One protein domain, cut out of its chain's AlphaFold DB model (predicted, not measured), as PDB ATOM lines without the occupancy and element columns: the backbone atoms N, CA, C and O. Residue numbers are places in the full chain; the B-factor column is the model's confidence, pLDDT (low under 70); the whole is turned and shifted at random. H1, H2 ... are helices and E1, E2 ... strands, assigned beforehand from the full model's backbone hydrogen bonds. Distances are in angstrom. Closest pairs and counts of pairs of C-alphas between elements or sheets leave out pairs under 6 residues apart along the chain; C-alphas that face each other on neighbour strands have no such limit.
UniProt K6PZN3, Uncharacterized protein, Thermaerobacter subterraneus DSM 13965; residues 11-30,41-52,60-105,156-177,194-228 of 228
ATOM      1  N   GLU A  11      43.880  43.933  14.468       59.09
ATOM      2  CA  GLU A  11      44.650  44.404  13.320       59.09
ATOM      3  C   GLU A  11      45.965  43.629  13.295       59.09
ATOM      4  O   GLU A  11      46.718  43.609  14.274       59.09
ATOM      5  N   VAL A  12      46.195  42.896  12.209       66.25
ATOM      6  CA  VAL A  12      47.366  42.039  12.101       66.25
ATOM      7  C   VAL A  12      48.554  42.890  11.668       66.25
ATOM      8  O   VAL A  12      48.458  43.666  10.722       66.25
ATOM      9  N   ASP A  13      49.680  42.747  12.360       76.44
ATOM     10  CA  ASP A  13      50.934  43.398  11.983       76.44
ATOM     11  C   ASP A  13      51.482  42.746  10.699       76.44
ATOM     12  O   ASP A  13      52.037  41.644  10.721       76.44
ATOM     13  N   GLU A  14      51.274  43.412   9.561       81.69
ATOM     14  CA  GLU A  14      51.721  42.958   8.238       81.69
ATOM     15  C   GLU A  14      53.242  42.712   8.163       81.69
ATOM     16  O   GLU A  14      53.646  41.658   7.660       81.69
ATOM     17  N   PRO A  15      54.113  43.598   8.688       80.50
ATOM     18  CA  PRO A  15      55.533  43.294   8.873       80.50
ATOM     19  C   PRO A  15      55.805  41.988   9.633       80.50
ATOM     20  O   PRO A  15      56.628  41.179   9.191       80.50
ATOM     21  N   ALA A  16      55.109  41.742  10.748       78.25
ATOM     22  CA  ALA A  16      55.283  40.516  11.530       78.25
ATOM     23  C   ALA A  16      54.802  39.269  10.767       78.25
ATOM     24  O   ALA A  16      55.469  38.227  10.784       78.25
ATOM     25  N   LEU A  17      53.687  39.375  10.035       81.94
ATOM     26  CA  LEU A  17      53.217  38.325   9.129       81.94
ATOM     27  C   LEU A  17      54.222  38.040   8.010       81.94
ATOM     28  O   LEU A  17      54.493  36.877   7.715       81.94
ATOM     29  N   ALA A  18      54.788  39.073   7.385       83.38
ATOM     30  CA  ALA A  18      55.774  38.926   6.317       83.38
ATOM     31  C   ALA A  18      57.052  38.223   6.808       83.38
ATOM     32  O   ALA A  18      57.576  37.331   6.130       83.38
ATOM     33  N   ALA A  19      57.512  38.554   8.018       82.94
ATOM     34  CA  ALA A  19      58.632  37.869   8.657       82.94
ATOM     35  C   ALA A  19      58.317  36.386   8.925       82.94
ATOM     36  O   ALA A  19      59.115  35.509   8.588       82.94
ATOM     37  N   ALA A  20      57.127  36.081   9.454       84.06
ATOM     38  CA  ALA A  20      56.696  34.703   9.688       84.06
ATOM     39  C   ALA A  20      56.548  33.898   8.382       84.06
ATOM     40  O   ALA A  20      56.960  32.737   8.331       84.06
ATOM     41  N   ARG A  21      56.025  34.509   7.306       86.12
ATOM     42  CA  ARG A  21      55.954  33.902   5.962       86.12
ATOM     43  C   ARG A  21      57.348  33.537   5.449       86.12
ATOM     44  O   ARG A  21      57.543  32.427   4.956       86.12
ATOM     45  N   THR A  22      58.314  34.441   5.609       84.94
ATOM     46  CA  THR A  22      59.714  34.209   5.215       84.94
ATOM     47  C   THR A  22      60.316  33.047   6.007       84.94
ATOM     48  O   THR A  22      60.831  32.100   5.418       84.94
ATOM     49  N   ALA A  23      60.136  33.034   7.331       82.00
ATOM     50  CA  ALA A  23      60.634  31.959   8.188       82.00
ATOM     51  C   ALA A  23      60.033  30.582   7.840       82.00
ATOM     52  O   ALA A  23      60.743  29.572   7.853       82.00
ATOM     53  N   LEU A  24      58.736  30.520   7.506       83.50
ATOM     54  CA  LEU A  24      58.099  29.294   7.013       83.50
ATOM     55  C   LEU A  24      58.710  28.836   5.684       83.50
ATOM     56  O   LEU A  24      59.007  27.649   5.531       83.50
ATOM     57  N   ALA A  25      58.919  29.763   4.743       83.12
ATOM     58  CA  ALA A  25      59.496  29.458   3.438       83.12
ATOM     59  C   ALA A  25      60.911  28.873   3.563       83.12
ATOM     60  O   ALA A  25      61.187  27.832   2.958       83.12
ATOM     61  N   ASP A  26      61.759  29.476   4.397       81.12
ATOM     62  CA  ASP A  26      63.119  29.002   4.664       81.12
ATOM     63  C   ASP A  26      63.105  27.633   5.348       81.12
ATOM     64  O   ASP A  26      63.801  26.700   4.931       81.12
ATOM     65  N   ARG A  27      62.259  27.460   6.374       81.38
ATOM     66  CA  ARG A  27      62.178  26.185   7.098       81.38
ATOM     67  C   ARG A  27      61.702  25.055   6.194       81.38
ATOM     68  O   ARG A  27      62.246  23.955   6.284       81.38
ATOM     69  N   ARG A  28      60.741  25.324   5.308       78.31
ATOM     70  CA  ARG A  28      60.218  24.363   4.329       78.31
ATOM     71  C   ARG A  28      61.311  23.832   3.400       78.31
ATOM     72  O   ARG A  28      61.327  22.634   3.143       78.31
ATOM     73  N   GLN A  29      62.241  24.677   2.947       74.75
ATOM     74  CA  GLN A  29      63.372  24.239   2.110       74.75
ATOM     75  C   GLN A  29      64.321  23.277   2.845       74.75
ATOM     76  O   GLN A  29      65.000  22.467   2.215       74.75
ATOM     77  N   GLY A  30      64.369  23.353   4.179       70.94
ATOM     78  CA  GLY A  30      65.217  22.514   5.024       70.94
ATOM     79  C   GLY A  30      64.577  21.210   5.511       70.94
ATOM     80  O   GLY A  30      65.278  20.403   6.127       70.94
ATOM     81  N   LEU A  41      53.144  13.622   6.560       82.19
ATOM     82  CA  LEU A  41      52.466  14.879   6.858       82.19
ATOM     83  C   LEU A  41      53.400  15.758   7.681       82.19
ATOM     84  O   LEU A  41      53.963  15.295   8.672       82.19
ATOM     85  N   HIS A  42      53.501  17.025   7.306       85.25
ATOM     86  CA  HIS A  42      54.289  18.046   7.979       85.25
ATOM     87  C   HIS A  42      53.376  19.199   8.389       85.25
ATOM     88  O   HIS A  42      52.602  19.700   7.577       85.25
ATOM     89  N   LEU A  43      53.491  19.661   9.628       89.44
ATOM     90  CA  LEU A  43      52.917  20.924  10.085       89.44
ATOM     91  C   LEU A  43      54.062  21.856  10.467       89.44
ATOM     92  O   LEU A  43      54.865  21.523  11.338       89.44
ATOM     93  N   LEU A  44      54.119  23.021   9.829       88.69
ATOM     94  CA  LEU A  44      54.998  24.119  10.197       88.69
ATOM     95  C   LEU A  44      54.175  25.195  10.909       88.69
ATOM     96  O   LEU A  44      53.127  25.604  10.412       88.69
ATOM     97  N   ALA A  45      54.663  25.677  12.048       89.44
ATOM     98  CA  ALA A  45      54.026  26.755  12.797       89.44
ATOM     99  C   ALA A  45      55.058  27.824  13.168       89.44
ATOM    100  O   ALA A  45      56.005  27.559  13.914       89.44
ATOM    101  N   ALA A  46      54.880  29.032  12.636       87.69
ATOM    102  CA  ALA A  46      55.697  30.195  12.958       87.69
ATOM    103  C   ALA A  46      54.918  31.128  13.897       87.69
ATOM    104  O   ALA A  46      53.769  31.459  13.598       87.69
ATOM    105  N   PRO A  47      55.494  31.558  15.028       84.88
ATOM    106  CA  PRO A  47      54.829  32.516  15.897       84.88
ATOM    107  C   PRO A  47      54.793  33.897  15.229       84.88
ATOM    108  O   PRO A  47      55.795  34.344  14.673       84.88
ATOM    109  N   VAL A  48      53.657  34.585  15.331       82.94
ATOM    110  CA  VAL A  48      53.520  35.993  14.936       82.94
ATOM    111  C   VAL A  48      53.302  36.805  16.212       82.94
ATOM    112  O   VAL A  48      52.295  36.594  16.903       82.94
ATOM    113  N   PRO A  49      54.254  37.675  16.587       74.88
ATOM    114  CA  PRO A  49      54.057  38.601  17.692       74.88
ATOM    115  C   PRO A  49      53.046  39.690  17.304       74.88
ATOM    116  O   PRO A  49      52.827  39.962  16.128       74.88
ATOM    117  N   LEU A  50      52.443  40.325  18.306       63.00
ATOM    118  CA  LEU A  50      51.764  41.610  18.120       63.00
ATOM    119  C   LEU A  50      52.809  42.735  17.941       63.00
ATOM    120  O   LEU A  50      53.958  42.547  18.360       63.00
ATOM    121  N   PRO A  51      52.433  43.887  17.350       53.62
ATOM    122  CA  PRO A  51      53.372  44.970  17.054       53.62
ATOM    123  C   PRO A  51      54.082  45.507  18.319       53.62
ATOM    124  O   PRO A  51      53.537  45.415  19.424       53.62
ATOM    125  N   PRO A  52      55.315  46.046  18.192       52.41
ATOM    126  CA  PRO A  52      56.206  46.346  19.323       52.41
ATOM    127  C   PRO A  52      55.638  47.444  20.241       52.41
ATOM    128  O   PRO A  52      55.071  48.420  19.760       52.41
ATOM    129  N   GLY A  60      64.690  31.530  14.264       51.00
ATOM    130  CA  GLY A  60      64.669  30.067  14.439       51.00
ATOM    131  C   GLY A  60      63.460  29.455  15.171       51.00
ATOM    132  O   GLY A  60      63.495  28.270  15.498       51.00
ATOM    133  N   ALA A  61      62.375  30.198  15.413       70.12
ATOM    134  CA  ALA A  61      61.227  29.724  16.205       70.12
ATOM    135  C   ALA A  61      60.199  28.822  15.477       70.12
ATOM    136  O   ALA A  61      59.189  28.457  16.080       70.12
ATOM    137  N   VAL A  62      60.411  28.459  14.205       79.50
ATOM    138  CA  VAL A  62      59.440  27.638  13.457       79.50
ATOM    139  C   VAL A  62      59.376  26.225  14.034       79.50
ATOM    140  O   VAL A  62      60.353  25.470  13.997       79.50
ATOM    141  N   ARG A  63      58.204  25.848  14.546       85.62
ATOM    142  CA  ARG A  63      57.909  24.483  14.988       85.62
ATOM    143  C   ARG A  63      57.622  23.607  13.784       85.62
ATOM    144  O   ARG A  63      56.987  24.051  12.833       85.62
ATOM    145  N   VAL A  64      58.093  22.366  13.846       84.75
ATOM    146  CA  VAL A  64      57.828  21.352  12.828       84.75
ATOM    147  C   VAL A  64      57.333  20.100  13.529       84.75
ATOM    148  O   VAL A  64      58.044  19.550  14.369       84.75
ATOM    149  N   ALA A  65      56.133  19.657  13.173       86.50
ATOM    150  CA  ALA A  65      55.614  18.349  13.537       86.50
ATOM    151  C   ALA A  65      55.525  17.482  12.280       86.50
ATOM    152  O   ALA A  65      55.131  17.963  11.218       86.50
ATOM    153  N   THR A  66      55.913  16.215  12.398       82.12
ATOM    154  CA  THR A  66      55.927  15.266  11.279       82.12
ATOM    155  C   THR A  66      55.274  13.955  11.689       82.12
ATOM    156  O   THR A  66      55.583  13.431  12.761       82.12
ATOM    157  N   ALA A  67      54.414  13.393  10.844       79.31
ATOM    158  CA  ALA A  67      53.835  12.064  11.037       79.31
ATOM    159  C   ALA A  67      53.879  11.258   9.742       79.31
ATOM    160  O   ALA A  67      53.641  11.798   8.664       79.31
ATOM    161  N   SER A  68      54.128   9.955   9.865       76.50
ATOM    162  CA  SER A  68      53.906   9.017   8.767       76.50
ATOM    163  C   SER A  68      52.399   8.854   8.541       76.50
ATOM    164  O   SER A  68      51.634   8.594   9.476       76.50
ATOM    165  N   LEU A  69      51.975   9.021   7.294       71.38
ATOM    166  CA  LEU A  69      50.617   8.765   6.818       71.38
ATOM    167  C   LEU A  69      50.422   7.289   6.429       71.38
ATOM    168  O   LEU A  69      49.287   6.840   6.302       71.38
ATOM    169  N   THR A  70      51.512   6.528   6.290       64.25
ATOM    170  CA  THR A  70      51.546   5.159   5.747       64.25
ATOM    171  C   THR A  70      51.785   4.057   6.782       64.25
ATOM    172  O   THR A  70      51.655   2.885   6.435       64.25
ATOM    173  N   ALA A  71      52.091   4.370   8.047       53.56
ATOM    174  CA  ALA A  71      52.364   3.346   9.066       53.56
ATOM    175  C   ALA A  71      51.384   3.355  10.267       53.56
ATOM    176  O   ALA A  71      50.929   4.433  10.663       53.56
ATOM    177  N   PRO A  72      51.117   2.191  10.909       47.94
ATOM    178  CA  PRO A  72      51.221   0.830  10.383       47.94
ATOM    179  C   PRO A  72      49.876   0.378   9.790       47.94
ATOM    180  O   PRO A  72      48.816   0.771  10.267       47.94
ATOM    181  N   ASN A  73      49.937  -0.486   8.777       47.84
ATOM    182  CA  ASN A  73      48.844  -1.409   8.478       47.84
ATOM    183  C   ASN A  73      48.376  -2.044   9.792       47.84
ATOM    184  O   ASN A  73      49.144  -2.800  10.399       47.84
ATOM    185  N   ASP A  74      47.150  -1.752  10.215       42.50
ATOM    186  CA  ASP A  74      46.454  -2.682  11.085       42.50
ATOM    187  C   ASP A  74      46.332  -3.987  10.276       42.50
ATOM    188  O   ASP A  74      45.909  -3.946   9.118       42.50
ATOM    189  N   PRO A  75      46.790  -5.143  10.781       43.22
ATOM    190  CA  PRO A  75      46.542  -6.413  10.105       43.22
ATOM    191  C   PRO A  75      45.045  -6.676   9.866       43.22
ATOM    192  O   PRO A  75      44.724  -7.406   8.930       43.22
ATOM    193  N   GLU A  76      44.164  -6.060  10.659       43.59
ATOM    194  CA  GLU A  76      42.708  -6.104  10.506       43.59
ATOM    195  C   GLU A  76      42.174  -5.045   9.515       43.59
ATOM    196  O   GLU A  76      41.070  -5.208   8.999       43.59
ATOM    197  N   ASP A  77      42.950  -3.993   9.201       42.03
ATOM    198  CA  ASP A  77      42.575  -2.908   8.272       42.03
ATOM    199  C   ASP A  77      43.774  -2.438   7.405       42.03
ATOM    200  O   ASP A  77      44.450  -1.437   7.698       42.03
ATOM    201  N   PRO A  78      44.116  -3.195   6.342       46.28
ATOM    202  CA  PRO A  78      45.241  -2.887   5.470       46.28
ATOM    203  C   PRO A  78      44.898  -1.738   4.514       46.28
ATOM    204  O   PRO A  78      44.384  -1.953   3.415       46.28
ATOM    205  N   LEU A  79      45.245  -0.506   4.890       45.59
ATOM    206  CA  LEU A  79      45.138   0.632   3.982       45.59
ATOM    207  C   LEU A  79      46.182   0.527   2.859       45.59
ATOM    208  O   LEU A  79      47.370   0.304   3.120       45.59
ATOM    209  N   PRO A  80      45.799   0.732   1.591       49.66
ATOM    210  CA  PRO A  80      46.781   0.756   0.529       49.66
ATOM    211  C   PRO A  80      47.636   2.016   0.630       49.66
ATOM    212  O   PRO A  80      47.133   3.096   0.924       49.66
ATOM    213  N   LEU A  81      48.919   1.886   0.281       50.28
ATOM    214  CA  LEU A  81      49.943   2.949   0.280       50.28
ATOM    215  C   LEU A  81      49.587   4.203  -0.553       50.28
ATOM    216  O   LEU A  81      50.364   5.151  -0.587       50.28
ATOM    217  N   PHE A  82      48.437   4.203  -1.228       52.25
ATOM    218  CA  PHE A  82      47.964   5.248  -2.131       52.25
ATOM    219  C   PHE A  82      46.706   5.971  -1.631       52.25
ATOM    220  O   PHE A  82      46.218   6.837  -2.340       52.25
ATOM    221  N   PHE A  83      46.166   5.626  -0.455       61.00
ATOM    222  CA  PHE A  83      44.935   6.235   0.055       61.00
ATOM    223  C   PHE A  83      45.158   6.790   1.452       61.00
ATOM    224  O   PHE A  83      45.465   6.066   2.399       61.00
ATOM    225  N   ILE A  84      44.991   8.101   1.576       67.38
ATOM    226  CA  ILE A  84      45.079   8.811   2.842       67.38
ATOM    227  C   ILE A  84      43.690   9.383   3.085       67.38
ATOM    228  O   ILE A  84      43.251  10.262   2.352       67.38
ATOM    229  N   ALA A  85      42.974   8.871   4.084       73.81
ATOM    230  CA  ALA A  85      41.653   9.395   4.408       73.81
ATOM    231  C   ALA A  85      41.775  10.850   4.915       73.81
ATOM    232  O   ALA A  85      42.542  11.083   5.858       73.81
ATOM    233  N   PRO A  86      41.009  11.822   4.376       77.44
ATOM    234  CA  PRO A  86      41.029  13.209   4.856       77.44
ATOM    235  C   PRO A  86      40.796  13.326   6.369       77.44
ATOM    236  O   PRO A  86      41.514  14.051   7.054       77.44
ATOM    237  N   ALA A  87      39.881  12.517   6.915       81.00
ATOM    238  CA  ALA A  87      39.598  12.465   8.350       81.00
ATOM    239  C   ALA A  87      40.824  12.068   9.198       81.00
ATOM    240  O   ALA A  87      40.999  12.556  10.313       81.00
ATOM    241  N   ARG A  88      41.716  11.213   8.671       80.25
ATOM    242  CA  ARG A  88      42.968  10.845   9.352       80.25
ATOM    243  C   ARG A  88      43.940  12.021   9.389       80.25
ATOM    244  O   ARG A  88      44.584  12.234  10.414       80.25
ATOM    245  N   VAL A  89      44.040  12.788   8.302       82.25
ATOM    246  CA  VAL A  89      44.855  14.013   8.268       82.25
ATOM    247  C   VAL A  89      44.320  15.034   9.261       82.25
ATOM    248  O   VAL A  89      45.090  15.536  10.076       82.25
ATOM    249  N   GLU A  90      43.011  15.285   9.251       88.75
ATOM    250  CA  GLU A  90      42.367  16.204  10.189       88.75
ATOM    251  C   GLU A  90      42.626  15.799  11.646       88.75
ATOM    252  O   GLU A  90      43.041  16.633  12.446       88.75
ATOM    253  N   ALA A  91      42.468  14.516  11.989       87.19
ATOM    254  CA  ALA A  91      42.711  14.023  13.344       87.19
ATOM    255  C   ALA A  91      44.170  14.220  13.800       87.19
ATOM    256  O   ALA A  91      44.415  14.610  14.945       87.19
ATOM    257  N   ILE A  92      45.145  13.982  12.913       88.69
ATOM    258  CA  ILE A  92      46.567  14.217  13.212       88.69
ATOM    259  C   ILE A  92      46.828  15.714  13.421       88.69
ATOM    260  O   ILE A  92      47.460  16.086  14.412       88.69
ATOM    261  N   LEU A  93      46.324  16.565  12.519       90.25
ATOM    262  CA  LEU A  93      46.475  18.018  12.610       90.25
ATOM    263  C   LEU A  93      45.842  18.563  13.886       90.25
ATOM    264  O   LEU A  93      46.473  19.340  14.595       90.25
ATOM    265  N   ARG A  94      44.628  18.116  14.218       93.25
ATOM    266  CA  ARG A  94      43.912  18.528  15.425       93.25
ATOM    267  C   ARG A  94      44.741  18.279  16.677       93.25
ATOM    268  O   ARG A  94      44.895  19.201  17.469       93.25
ATOM    269  N   ARG A  95      45.325  17.086  16.824       92.69
ATOM    270  CA  ARG A  95      46.175  16.759  17.978       92.69
ATOM    271  C   ARG A  95      47.364  17.720  18.100       92.69
ATOM    272  O   ARG A  95      47.626  18.234  19.180       92.69
ATOM    273  N   TRP A  96      48.056  18.004  16.997       92.69
ATOM    274  CA  TRP A  96      49.183  18.945  17.013       92.69
ATOM    275  C   TRP A  96      48.759  20.387  17.312       92.69
ATOM    276  O   TRP A  96      49.484  21.127  17.970       92.69
ATOM    277  N   LEU A  97      47.584  20.799  16.838       91.75
ATOM    278  CA  LEU A  97      47.046  22.129  17.107       91.75
ATOM    279  C   LEU A  97      46.550  22.277  18.549       91.75
ATOM    280  O   LEU A  97      46.697  23.353  19.118       91.75
ATOM    281  N   GLU A  98      46.020  21.215  19.158       91.25
ATOM    282  CA  GLU A  98      45.686  21.170  20.588       91.25
ATOM    283  C   GLU A  98      46.945  21.325  21.461       91.25
ATOM    284  O   GLU A  98      46.932  22.093  22.424       91.25
ATOM    285  N   GLU A  99      48.058  20.682  21.088       88.00
ATOM    286  CA  GLU A  99      49.363  20.869  21.744       88.00
ATOM    287  C   GLU A  99      49.846  22.329  21.625       88.00
ATOM    288  O   GLU A  99      50.159  22.968  22.632       88.00
ATOM    289  N   LEU A 100      49.816  22.903  20.415       85.56
ATOM    290  CA  LEU A 100      50.186  24.308  20.179       85.56
ATOM    291  C   LEU A 100      49.279  25.302  20.925       85.56
ATOM    292  O   LEU A 100      49.745  26.343  21.398       85.56
ATOM    293  N   ALA A 101      47.986  24.998  21.044       84.69
ATOM    294  CA  ALA A 101      47.026  25.810  21.781       84.69
ATOM    295  C   ALA A 101      47.333  25.835  23.286       84.69
ATOM    296  O   ALA A 101      47.291  26.900  23.910       84.69
ATOM    297  N   ALA A 102      47.674  24.677  23.859       79.56
ATOM    298  CA  ALA A 102      47.992  24.537  25.277       79.56
ATOM    299  C   ALA A 102      49.254  25.326  25.671       79.56
ATOM    300  O   ALA A 102      49.277  25.984  26.712       79.56
ATOM    301  N   GLU A 103      50.275  25.353  24.810       70.94
ATOM    302  CA  GLU A 103      51.494  26.155  25.013       70.94
ATOM    303  C   GLU A 103      51.224  27.671  25.012       70.94
ATOM    304  O   GLU A 103      51.916  28.457  25.673       70.94
ATOM    305  N   GLY A 104      50.181  28.092  24.293       56.09
ATOM    306  CA  GLY A 104      49.681  29.460  24.276       56.09
ATOM    307  C   GLY A 104      49.170  29.938  25.644       56.09
ATOM    308  O   GLY A 104      49.336  31.113  25.986       56.09
ATOM    309  N   GLY A 105      48.576  29.046  26.438       42.84
ATOM    310  CA  GLY A 105      47.828  29.381  27.657       42.84
ATOM    311  C   GLY A 105      48.636  29.463  28.959       42.84
ATOM    312  O   GLY A 105      48.062  29.777  29.999       42.84
ATOM    313  N   ARG A 156      50.290  36.716  21.153       73.00
ATOM    314  CA  ARG A 156      50.805  36.000  19.974       73.00
ATOM    315  C   ARG A 156      49.738  35.222  19.192       73.00
ATOM    316  O   ARG A 156      48.765  34.742  19.761       73.00
ATOM    317  N   GLY A 157      49.958  35.013  17.902       81.62
ATOM    318  CA  GLY A 157      49.255  33.981  17.136       81.62
ATOM    319  C   GLY A 157      50.235  33.102  16.377       81.62
ATOM    320  O   GLY A 157      51.450  33.205  16.552       81.62
ATOM    321  N   TRP A 158      49.698  32.241  15.525       87.25
ATOM    322  CA  TRP A 158      50.483  31.324  14.717       87.25
ATOM    323  C   TRP A 158      50.170  31.510  13.243       87.25
ATOM    324  O   TRP A 158      49.011  31.556  12.837       87.25
ATOM    325  N   LEU A 159      51.220  31.569  12.438       89.94
ATOM    326  CA  LEU A 159      51.137  31.341  11.011       89.94
ATOM    327  C   LEU A 159      51.394  29.850  10.764       89.94
ATOM    328  O   LEU A 159      52.481  29.342  11.048       89.94
ATOM    329  N   LEU A 160      50.365  29.147  10.302       90.69
ATOM    330  CA  LEU A 160      50.324  27.694  10.179       90.69
ATOM    331  C   LEU A 160      50.397  27.288   8.710       90.69
ATOM    332  O   LEU A 160      49.659  27.804   7.874       90.69
ATOM    333  N   GLN A 161      51.243  26.319   8.388       89.00
ATOM    334  CA  GLN A 161      51.311  25.747   7.053       89.00
ATOM    335  C   GLN A 161      51.429  24.235   7.155       89.00
ATOM    336  O   GLN A 161      52.360  23.705   7.756       89.00
ATOM    337  N   VAL A 162      50.472  23.539   6.556       86.38
ATOM    338  CA  VAL A 162      50.547  22.093   6.388       86.38
ATOM    339  C   VAL A 162      51.232  21.788   5.067       86.38
ATOM    340  O   VAL A 162      51.075  22.517   4.092       86.38
ATOM    341  N   GLY A 163      51.977  20.700   5.016       82.12
ATOM    342  CA  GLY A 163      52.314  20.100   3.749       82.12
ATOM    343  C   GLY A 163      52.467  18.606   3.862       82.12
ATOM    344  O   GLY A 163      52.471  18.042   4.953       82.12
ATOM    345  N   ALA A 164      52.595  17.956   2.723       78.12
ATOM    346  CA  ALA A 164      52.888  16.540   2.682       78.12
ATOM    347  C   ALA A 164      54.076  16.287   1.754       78.12
ATOM    348  O   ALA A 164      54.395  17.123   0.910       78.12
ATOM    349  N   SER A 165      54.773  15.176   1.959       72.38
ATOM    350  CA  SER A 165      55.869  14.728   1.101       72.38
ATOM    351  C   SER A 165      55.792  13.212   0.917       72.38
ATOM    352  O   SER A 165      55.205  12.503   1.737       72.38
ATOM    353  N   GLY A 166      56.330  12.716  -0.190       66.06
ATOM    354  CA  GLY A 166      56.326  11.302  -0.548       66.06
ATOM    355  C   GLY A 166      56.297  11.105  -2.062       66.06
ATOM    356  O   GLY A 166      56.132  12.050  -2.840       66.06
ATOM    357  N   MET A 167      56.440   9.856  -2.505       51.44
ATOM    358  CA  MET A 167      56.574   9.507  -3.918       51.44
ATOM    359  C   MET A 167      55.244   9.691  -4.676       51.44
ATOM    360  O   MET A 167      54.478   8.748  -4.807       51.44
ATOM    361  N   GLN A 168      54.982  10.909  -5.172       49.09
ATOM    362  CA  GLN A 168      53.703  11.323  -5.774       49.09
ATOM    363  C   GLN A 168      52.521  10.978  -4.863       49.09
ATOM    364  O   GLN A 168      51.955   9.893  -4.977       49.09
ATOM    365  N   LEU A 169      52.116  11.906  -3.992       50.41
ATOM    366  CA  LEU A 169      50.804  11.813  -3.355       50.41
ATOM    367  C   LEU A 169      49.750  11.732  -4.460       50.41
ATOM    368  O   LEU A 169      49.397  12.729  -5.085       50.41
ATOM    369  N   ARG A 170      49.318  10.511  -4.768       48.50
ATOM    370  CA  ARG A 170      48.191  10.254  -5.645       48.50
ATOM    371  C   ARG A 170      46.973  10.393  -4.757       48.50
ATOM    372  O   ARG A 170      46.684   9.461  -4.029       48.50
ATOM    373  N   THR A 171      46.401  11.592  -4.794       50.53
ATOM    374  CA  THR A 171      45.021  11.962  -4.460       50.53
ATOM    375  C   THR A 171      44.462  11.478  -3.117       50.53
ATOM    376  O   THR A 171      44.482  10.299  -2.777       50.53
ATOM    377  N   PHE A 172      43.856  12.387  -2.355       54.25
ATOM    378  CA  PHE A 172      43.018  11.988  -1.227       54.25
ATOM    379  C   PHE A 172      41.788  11.257  -1.761       54.25
ATOM    380  O   PHE A 172      40.862  11.875  -2.274       54.25
ATOM    381  N   ALA A 173      41.785   9.936  -1.669       51.97
ATOM    382  CA  ALA A 173      40.669   9.111  -2.100       51.97
ATOM    383  C   ALA A 173      40.215   8.203  -0.958       51.97
ATOM    384  O   ALA A 173      41.006   7.820  -0.088       51.97
ATOM    385  N   GLU A 174      38.928   7.860  -0.967       52.31
ATOM    386  CA  GLU A 174      38.411   6.803  -0.105       52.31
ATOM    387  C   GLU A 174      39.110   5.479  -0.457       52.31
ATOM    388  O   GLU A 174      39.342   5.203  -1.642       52.31
ATOM    389  N   PRO A 175      39.489   4.665   0.544       52.31
ATOM    390  CA  PRO A 175      40.097   3.372   0.276       52.31
ATOM    391  C   PRO A 175      39.114   2.506  -0.534       52.31
ATOM    392  O   PRO A 175      37.934   2.426  -0.185       52.31
ATOM    393  N   PRO A 176      39.554   1.850  -1.621       51.12
ATOM    394  CA  PRO A 176      38.684   0.978  -2.396       51.12
ATOM    395  C   PRO A 176      38.253  -0.223  -1.550       51.12
ATOM    396  O   PRO A 176      39.038  -0.776  -0.780       51.12
ATOM    397  N   ALA A 177      37.019  -0.685  -1.744       51.25
ATOM    398  CA  ALA A 177      36.549  -1.926  -1.142       51.25
ATOM    399  C   ALA A 177      37.233  -3.131  -1.823       51.25
ATOM    400  O   ALA A 177      36.831  -3.538  -2.912       51.25
ATOM    401  N   VAL A 194      57.597  19.500  -0.495       57.69
ATOM    402  CA  VAL A 194      56.566  19.729   0.519       57.69
ATOM    403  C   VAL A 194      55.431  20.449  -0.202       57.69
ATOM    404  O   VAL A 194      55.523  21.654  -0.451       57.69
ATOM    405  N   TRP A 195      54.389  19.714  -0.596       59.56
ATOM    406  CA  TRP A 195      53.172  20.323  -1.131       59.56
ATOM    407  C   TRP A 195      52.502  21.077  -0.002       59.56
ATOM    408  O   TRP A 195      51.865  20.471   0.850       59.56
ATOM    409  N   ALA A 196      52.697  22.386   0.029       62.34
ATOM    410  CA  ALA A 196      52.037  23.267   0.965       62.34
ATOM    411  C   ALA A 196      51.048  24.145   0.190       62.34
ATOM    412  O   ALA A 196      51.408  24.607  -0.898       62.34
ATOM    413  N   PRO A 197      49.836  24.394   0.714       61.78
ATOM    414  CA  PRO A 197      48.928  25.352   0.109       61.78
ATOM    415  C   PRO A 197      49.619  26.717  -0.017       61.78
ATOM    416  O   PRO A 197      50.509  27.061   0.775       61.78
ATOM    417  N   GLY A 198      49.232  27.458  -1.060       65.31
ATOM    418  CA  GLY A 198      49.919  28.679  -1.486       65.31
ATOM    419  C   GLY A 198      49.994  29.759  -0.406       65.31
ATOM    420  O   GLY A 198      51.019  30.431  -0.298       65.31
ATOM    421  N   GLU A 199      48.962  29.873   0.435       80.38
ATOM    422  CA  GLU A 199      48.922  30.839   1.531       80.38
ATOM    423  C   GLU A 199      48.834  30.140   2.903       80.38
ATOM    424  O   GLU A 199      47.910  29.354   3.136       80.38
ATOM    425  N   PRO A 200      49.789  30.389   3.823       86.62
ATOM    426  CA  PRO A 200      49.709  29.927   5.206       86.62
ATOM    427  C   PRO A 200      48.484  30.487   5.938       86.62
ATOM    428  O   PRO A 200      48.103  31.642   5.761       86.62
ATOM    429  N   LEU A 201      47.909  29.691   6.834       89.94
ATOM    430  CA  LEU A 201      46.776  30.085   7.658       89.94
ATOM    431  C   LEU A 201      47.244  30.948   8.835       89.94
ATOM    432  O   LEU A 201      47.923  30.459   9.739       89.94
ATOM    433  N   TRP A 202      46.827  32.213   8.868       89.56
ATOM    434  CA  TRP A 202      46.907  33.025  10.081       89.56
ATOM    435  C   TRP A 202      45.865  32.554  11.102       89.56
ATOM    436  O   TRP A 202      44.671  32.492  10.801       89.56
ATOM    437  N   CYS A 203      46.315  32.221  12.310       88.81
ATOM    438  CA  CYS A 203      45.462  31.784  13.404       88.81
ATOM    439  C   CYS A 203      45.827  32.515  14.708       88.81
ATOM    440  O   CYS A 203      46.839  32.194  15.345       88.81
ATOM    441  N   PRO A 204      45.008  33.490  15.145       87.06
ATOM    442  CA  PRO A 204      45.135  34.099  16.463       87.06
ATOM    443  C   PRO A 204      45.079  33.044  17.572       87.06
ATOM    444  O   PRO A 204      44.244  32.140  17.533       87.06
ATOM    445  N   GLN A 205      45.911  33.172  18.607       84.50
ATOM    446  CA  GLN A 205      45.941  32.194  19.701       84.50
ATOM    447  C   GLN A 205      44.580  31.987  20.397       84.50
ATOM    448  O   GLN A 205      44.256  30.830  20.664       84.50
ATOM    449  N   PRO A 206      43.750  33.018  20.672       83.19
ATOM    450  CA  PRO A 206      42.426  32.796  21.259       83.19
ATOM    451  C   PRO A 206      41.528  31.919  20.380       83.19
ATOM    452  O   PRO A 206      40.794  31.076  20.888       83.19
ATOM    453  N   GLN A 207      41.626  32.076  19.058       85.62
ATOM    454  CA  GLN A 207      40.882  31.261  18.102       85.62
ATOM    455  C   GLN A 207      41.415  29.825  18.065       85.62
ATOM    456  O   GLN A 207      40.623  28.885  18.085       85.62
ATOM    457  N   LEU A 208      42.741  29.655  18.065       88.00
ATOM    458  CA  LEU A 208      43.369  28.335  18.108       88.00
ATOM    459  C   LEU A 208      43.000  27.572  19.390       88.00
ATOM    460  O   LEU A 208      42.735  26.376  19.332       88.00
ATOM    461  N   ALA A 209      42.937  28.267  20.528       87.06
ATOM    462  CA  ALA A 209      42.535  27.692  21.807       87.06
ATOM    463  C   ALA A 209      41.048  27.324  21.862       87.06
ATOM    464  O   ALA A 209      40.695  26.295  22.431       87.06
ATOM    465  N   ALA A 210      40.176  28.143  21.267       88.50
ATOM    466  CA  ALA A 210      38.739  27.893  21.269       88.50
ATOM    467  C   ALA A 210      38.326  26.763  20.311       88.50
ATOM    468  O   ALA A 210      37.403  26.010  20.614       88.50
ATOM    469  N   ALA A 211      38.977  26.656  19.149       89.56
ATOM    470  CA  ALA A 211      38.547  25.759  18.078       89.56
ATOM    471  C   ALA A 211      39.726  25.162  17.277       89.56
ATOM    472  O   ALA A 211      39.834  25.393  16.069       89.56
ATOM    473  N   PRO A 212      40.593  24.336  17.898       90.69
ATOM    474  CA  PRO A 212      41.719  23.714  17.193       90.69
ATOM    475  C   PRO A 212      41.257  22.771  16.070       90.69
ATOM    476  O   PRO A 212      41.910  22.681  15.033       90.69
ATOM    477  N   GLY A 213      40.097  22.122  16.233       90.81
ATOM    478  CA  GLY A 213      39.490  21.277  15.199       90.81
ATOM    479  C   GLY A 213      39.095  22.046  13.935       90.81
ATOM    480  O   GLY A 213      39.302  21.552  12.834       90.81
ATOM    481  N   GLU A 214      38.618  23.287  14.064       91.62
ATOM    482  CA  GLU A 214      38.264  24.111  12.902       91.62
ATOM    483  C   GLU A 214      39.512  24.525  12.107       91.62
ATOM    484  O   GLU A 214      39.524  24.477  10.877       91.62
ATOM    485  N   ALA A 215      40.598  24.875  12.802       89.94
ATOM    486  CA  ALA A 215      41.883  25.139  12.161       89.94
ATOM    487  C   ALA A 215      42.457  23.877  11.487       89.94
ATOM    488  O   ALA A 215      42.967  23.963  10.369       89.94
ATOM    489  N   ALA A 216      42.325  22.705  12.122       91.62
ATOM    490  CA  ALA A 216      42.736  21.421  11.550       91.62
ATOM    491  C   ALA A 216      41.978  21.100  10.259       91.62
ATOM    492  O   ALA A 216      42.604  20.776   9.251       91.62
ATOM    493  N   ARG A 217      40.648  21.247  10.281       90.69
ATOM    494  CA  ARG A 217      39.765  21.016   9.136       90.69
ATOM    495  C   ARG A 217      40.129  21.914   7.957       90.69
ATOM    496  O   ARG A 217      40.366  21.410   6.868       90.69
ATOM    497  N   ARG A 218      40.298  23.220   8.187       90.75
ATOM    498  CA  ARG A 218      40.708  24.179   7.141       90.75
ATOM    499  C   ARG A 218      42.073  23.851   6.537       90.75
ATOM    500  O   ARG A 218      42.254  23.975   5.328       90.75
ATOM    501  N   LEU A 219      43.042  23.443   7.359       88.81
ATOM    502  CA  LEU A 219      44.358  23.017   6.874       88.81
ATOM    503  C   LEU A 219      44.260  21.720   6.059       88.81
ATOM    504  O   LEU A 219      44.876  21.627   5.000       88.81
ATOM    505  N   ALA A 220      43.470  20.745   6.513       86.00
ATOM    506  CA  ALA A 220      43.229  19.504   5.782       86.00
ATOM    507  C   ALA A 220      42.544  19.771   4.430       86.00
ATOM    508  O   ALA A 220      43.038  19.305   3.410       86.00
ATOM    509  N   GLU A 221      41.476  20.571   4.400       85.31
ATOM    510  CA  GLU A 221      40.771  20.981   3.175       85.31
ATOM    511  C   GLU A 221      41.717  21.690   2.188       85.31
ATOM    512  O   GLU A 221      41.726  21.368   0.999       85.31
ATOM    513  N   ALA A 222      42.567  22.603   2.674       83.00
ATOM    514  CA  ALA A 222      43.552  23.296   1.841       83.00
ATOM    515  C   ALA A 222      44.623  22.347   1.276       83.00
ATOM    516  O   ALA A 222      45.031  22.491   0.123       83.00
ATOM    517  N   LEU A 223      45.069  21.366   2.068       80.38
ATOM    518  CA  LEU A 223      45.984  20.328   1.596       80.38
ATOM    519  C   LEU A 223      45.314  19.438   0.542       80.38
ATOM    520  O   LEU A 223      45.939  19.140  -0.471       80.38
ATOM    521  N   VAL A 224      44.052  19.048   0.754       77.31
ATOM    522  CA  VAL A 224      43.263  18.252  -0.199       77.31
ATOM    523  C   VAL A 224      43.118  18.978  -1.525       77.31
ATOM    524  O   VAL A 224      43.520  18.444  -2.555       77.31
ATOM    525  N   ALA A 225      42.661  20.231  -1.500       77.56
ATOM    526  CA  ALA A 225      42.499  21.041  -2.703       77.56
ATOM    527  C   ALA A 225      43.806  21.200  -3.504       77.56
ATOM    528  O   ALA A 225      43.776  21.257  -4.731       77.56
ATOM    529  N   GLN A 226      44.955  21.255  -2.823       75.38
ATOM    530  CA  GLN A 226      46.265  21.366  -3.467       75.38
ATOM    531  C   GLN A 226      46.726  20.054  -4.129       75.38
ATOM    532  O   GLN A 226      47.518  20.100  -5.073       75.38
ATOM    533  N   LEU A 227      46.287  18.898  -3.623       69.25
ATOM    534  CA  LEU A 227      46.689  17.579  -4.123       69.25
ATOM    535  C   LEU A 227      45.734  16.990  -5.178       69.25
ATOM    536  O   LEU A 227      46.150  16.071  -5.887       69.25
ATOM    537  N   GLY A 228      44.530  17.553  -5.330       57.81
ATOM    538  CA  GLY A 228      43.535  17.181  -6.350       57.81
ATOM    539  C   GLY A 228      42.618  16.047  -5.927       57.81
ATOM    540  O   GLY A 228      42.131  15.362  -6.853       57.81
TER     541      GLY A 228
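Overview. This is residues 11 to 30, 41 to 52, 60 to 105, 156 to 177 and 194 to 228 of the 228 residues of an uncharacterized protein of Thermaerobacter subterraneus DSM 13965 (UniProt K6PZN3). What shape does the domain have? A twisted sheet of four strands forms the middle layer, with H1 along one face and H2 and H4 crossing each other over the other face, while short H3 sits at the sheet's level. At one end of the long axis the unnamed stretches 69 to 85 and 166 to 177 reach away from the sheet. What is it built of? The 135 printed residues include four named helices and four named strands, in the chain order H1 E1 E2 H2 E3 E4 H3 H4, a mixed class; the sheet is E2 E1 E3 E4, antiparallel throughout. How large is its outline? It is compact by its radius of gyration of the C-alphas, 15.6 A, yet elongated, with spans of 55 by 29 by 23 A.

Along the chain. Where does the first half run? H1, residues 14 to 29, begins with C-alpha 14 at (51.721, 42.958, 8.238) and is 22.9 A long. E1 is residues 41 to 48, 22.6 A, E2 residues 63 to 68, and H2 residues 86 to 104, 26.8 A. Where does the rest run? E3 is residues 157 to 165, 25.9 A, E4 residues 201 to 204, and H3 residues 205 to 210. H4, residues 212 to 227, is 22.7 A long and ends with C-alpha 227 at (46.689, 17.579, -4.123).

Arrangement. How are the strands joined? N 43 and O 65 of E1 and E2 are 2.8 A apart, N 44 and O 161 of E1 and E3 2.8 A, and N 160 and O 201 of E3 and E4 2.8 A, each within hydrogen-bond range. How do the helices stand to the sheet? H1 is over E1 and E3 at a height over the sheet of 9.1 A, with the closest C-alphas of H1 and E1 those of Ala 20 and Ala 46, 5.7 A. On the opposite face H4 lies over E3, slantwise to it at 36 degrees on the local plane, and H2 lies over E1 at a height of 9.1 A. Which helices meet? H2 touches H4, closest at the C-alphas of Arg 94 and Ala 216, 5.0 A, at a steep tilt of 45 degrees, opposite ways. With residues 97 to 104 alone H2 touches H3, closest at the C-alphas of Ala 101 and Ala 209, 4.9 A; in H1, H2, H3 and H4 every O i to N i+4 pair is within hydrogen-bond range.

Size, cuts and confidence. Where is the printed part cut? C-alphas 30 and 41 are 15.0 A apart across the cut, 52 and 60 19.0 A, 105 and 156 10.6 A, and 177 and 194 29.5 A. Which link is long, and where is confidence low? E2 to H2 is a long link of 17 residues. The mean pLDDT of the printed part is 74.6, and residues 70 to 84 and 166 to 177 are among those under 70.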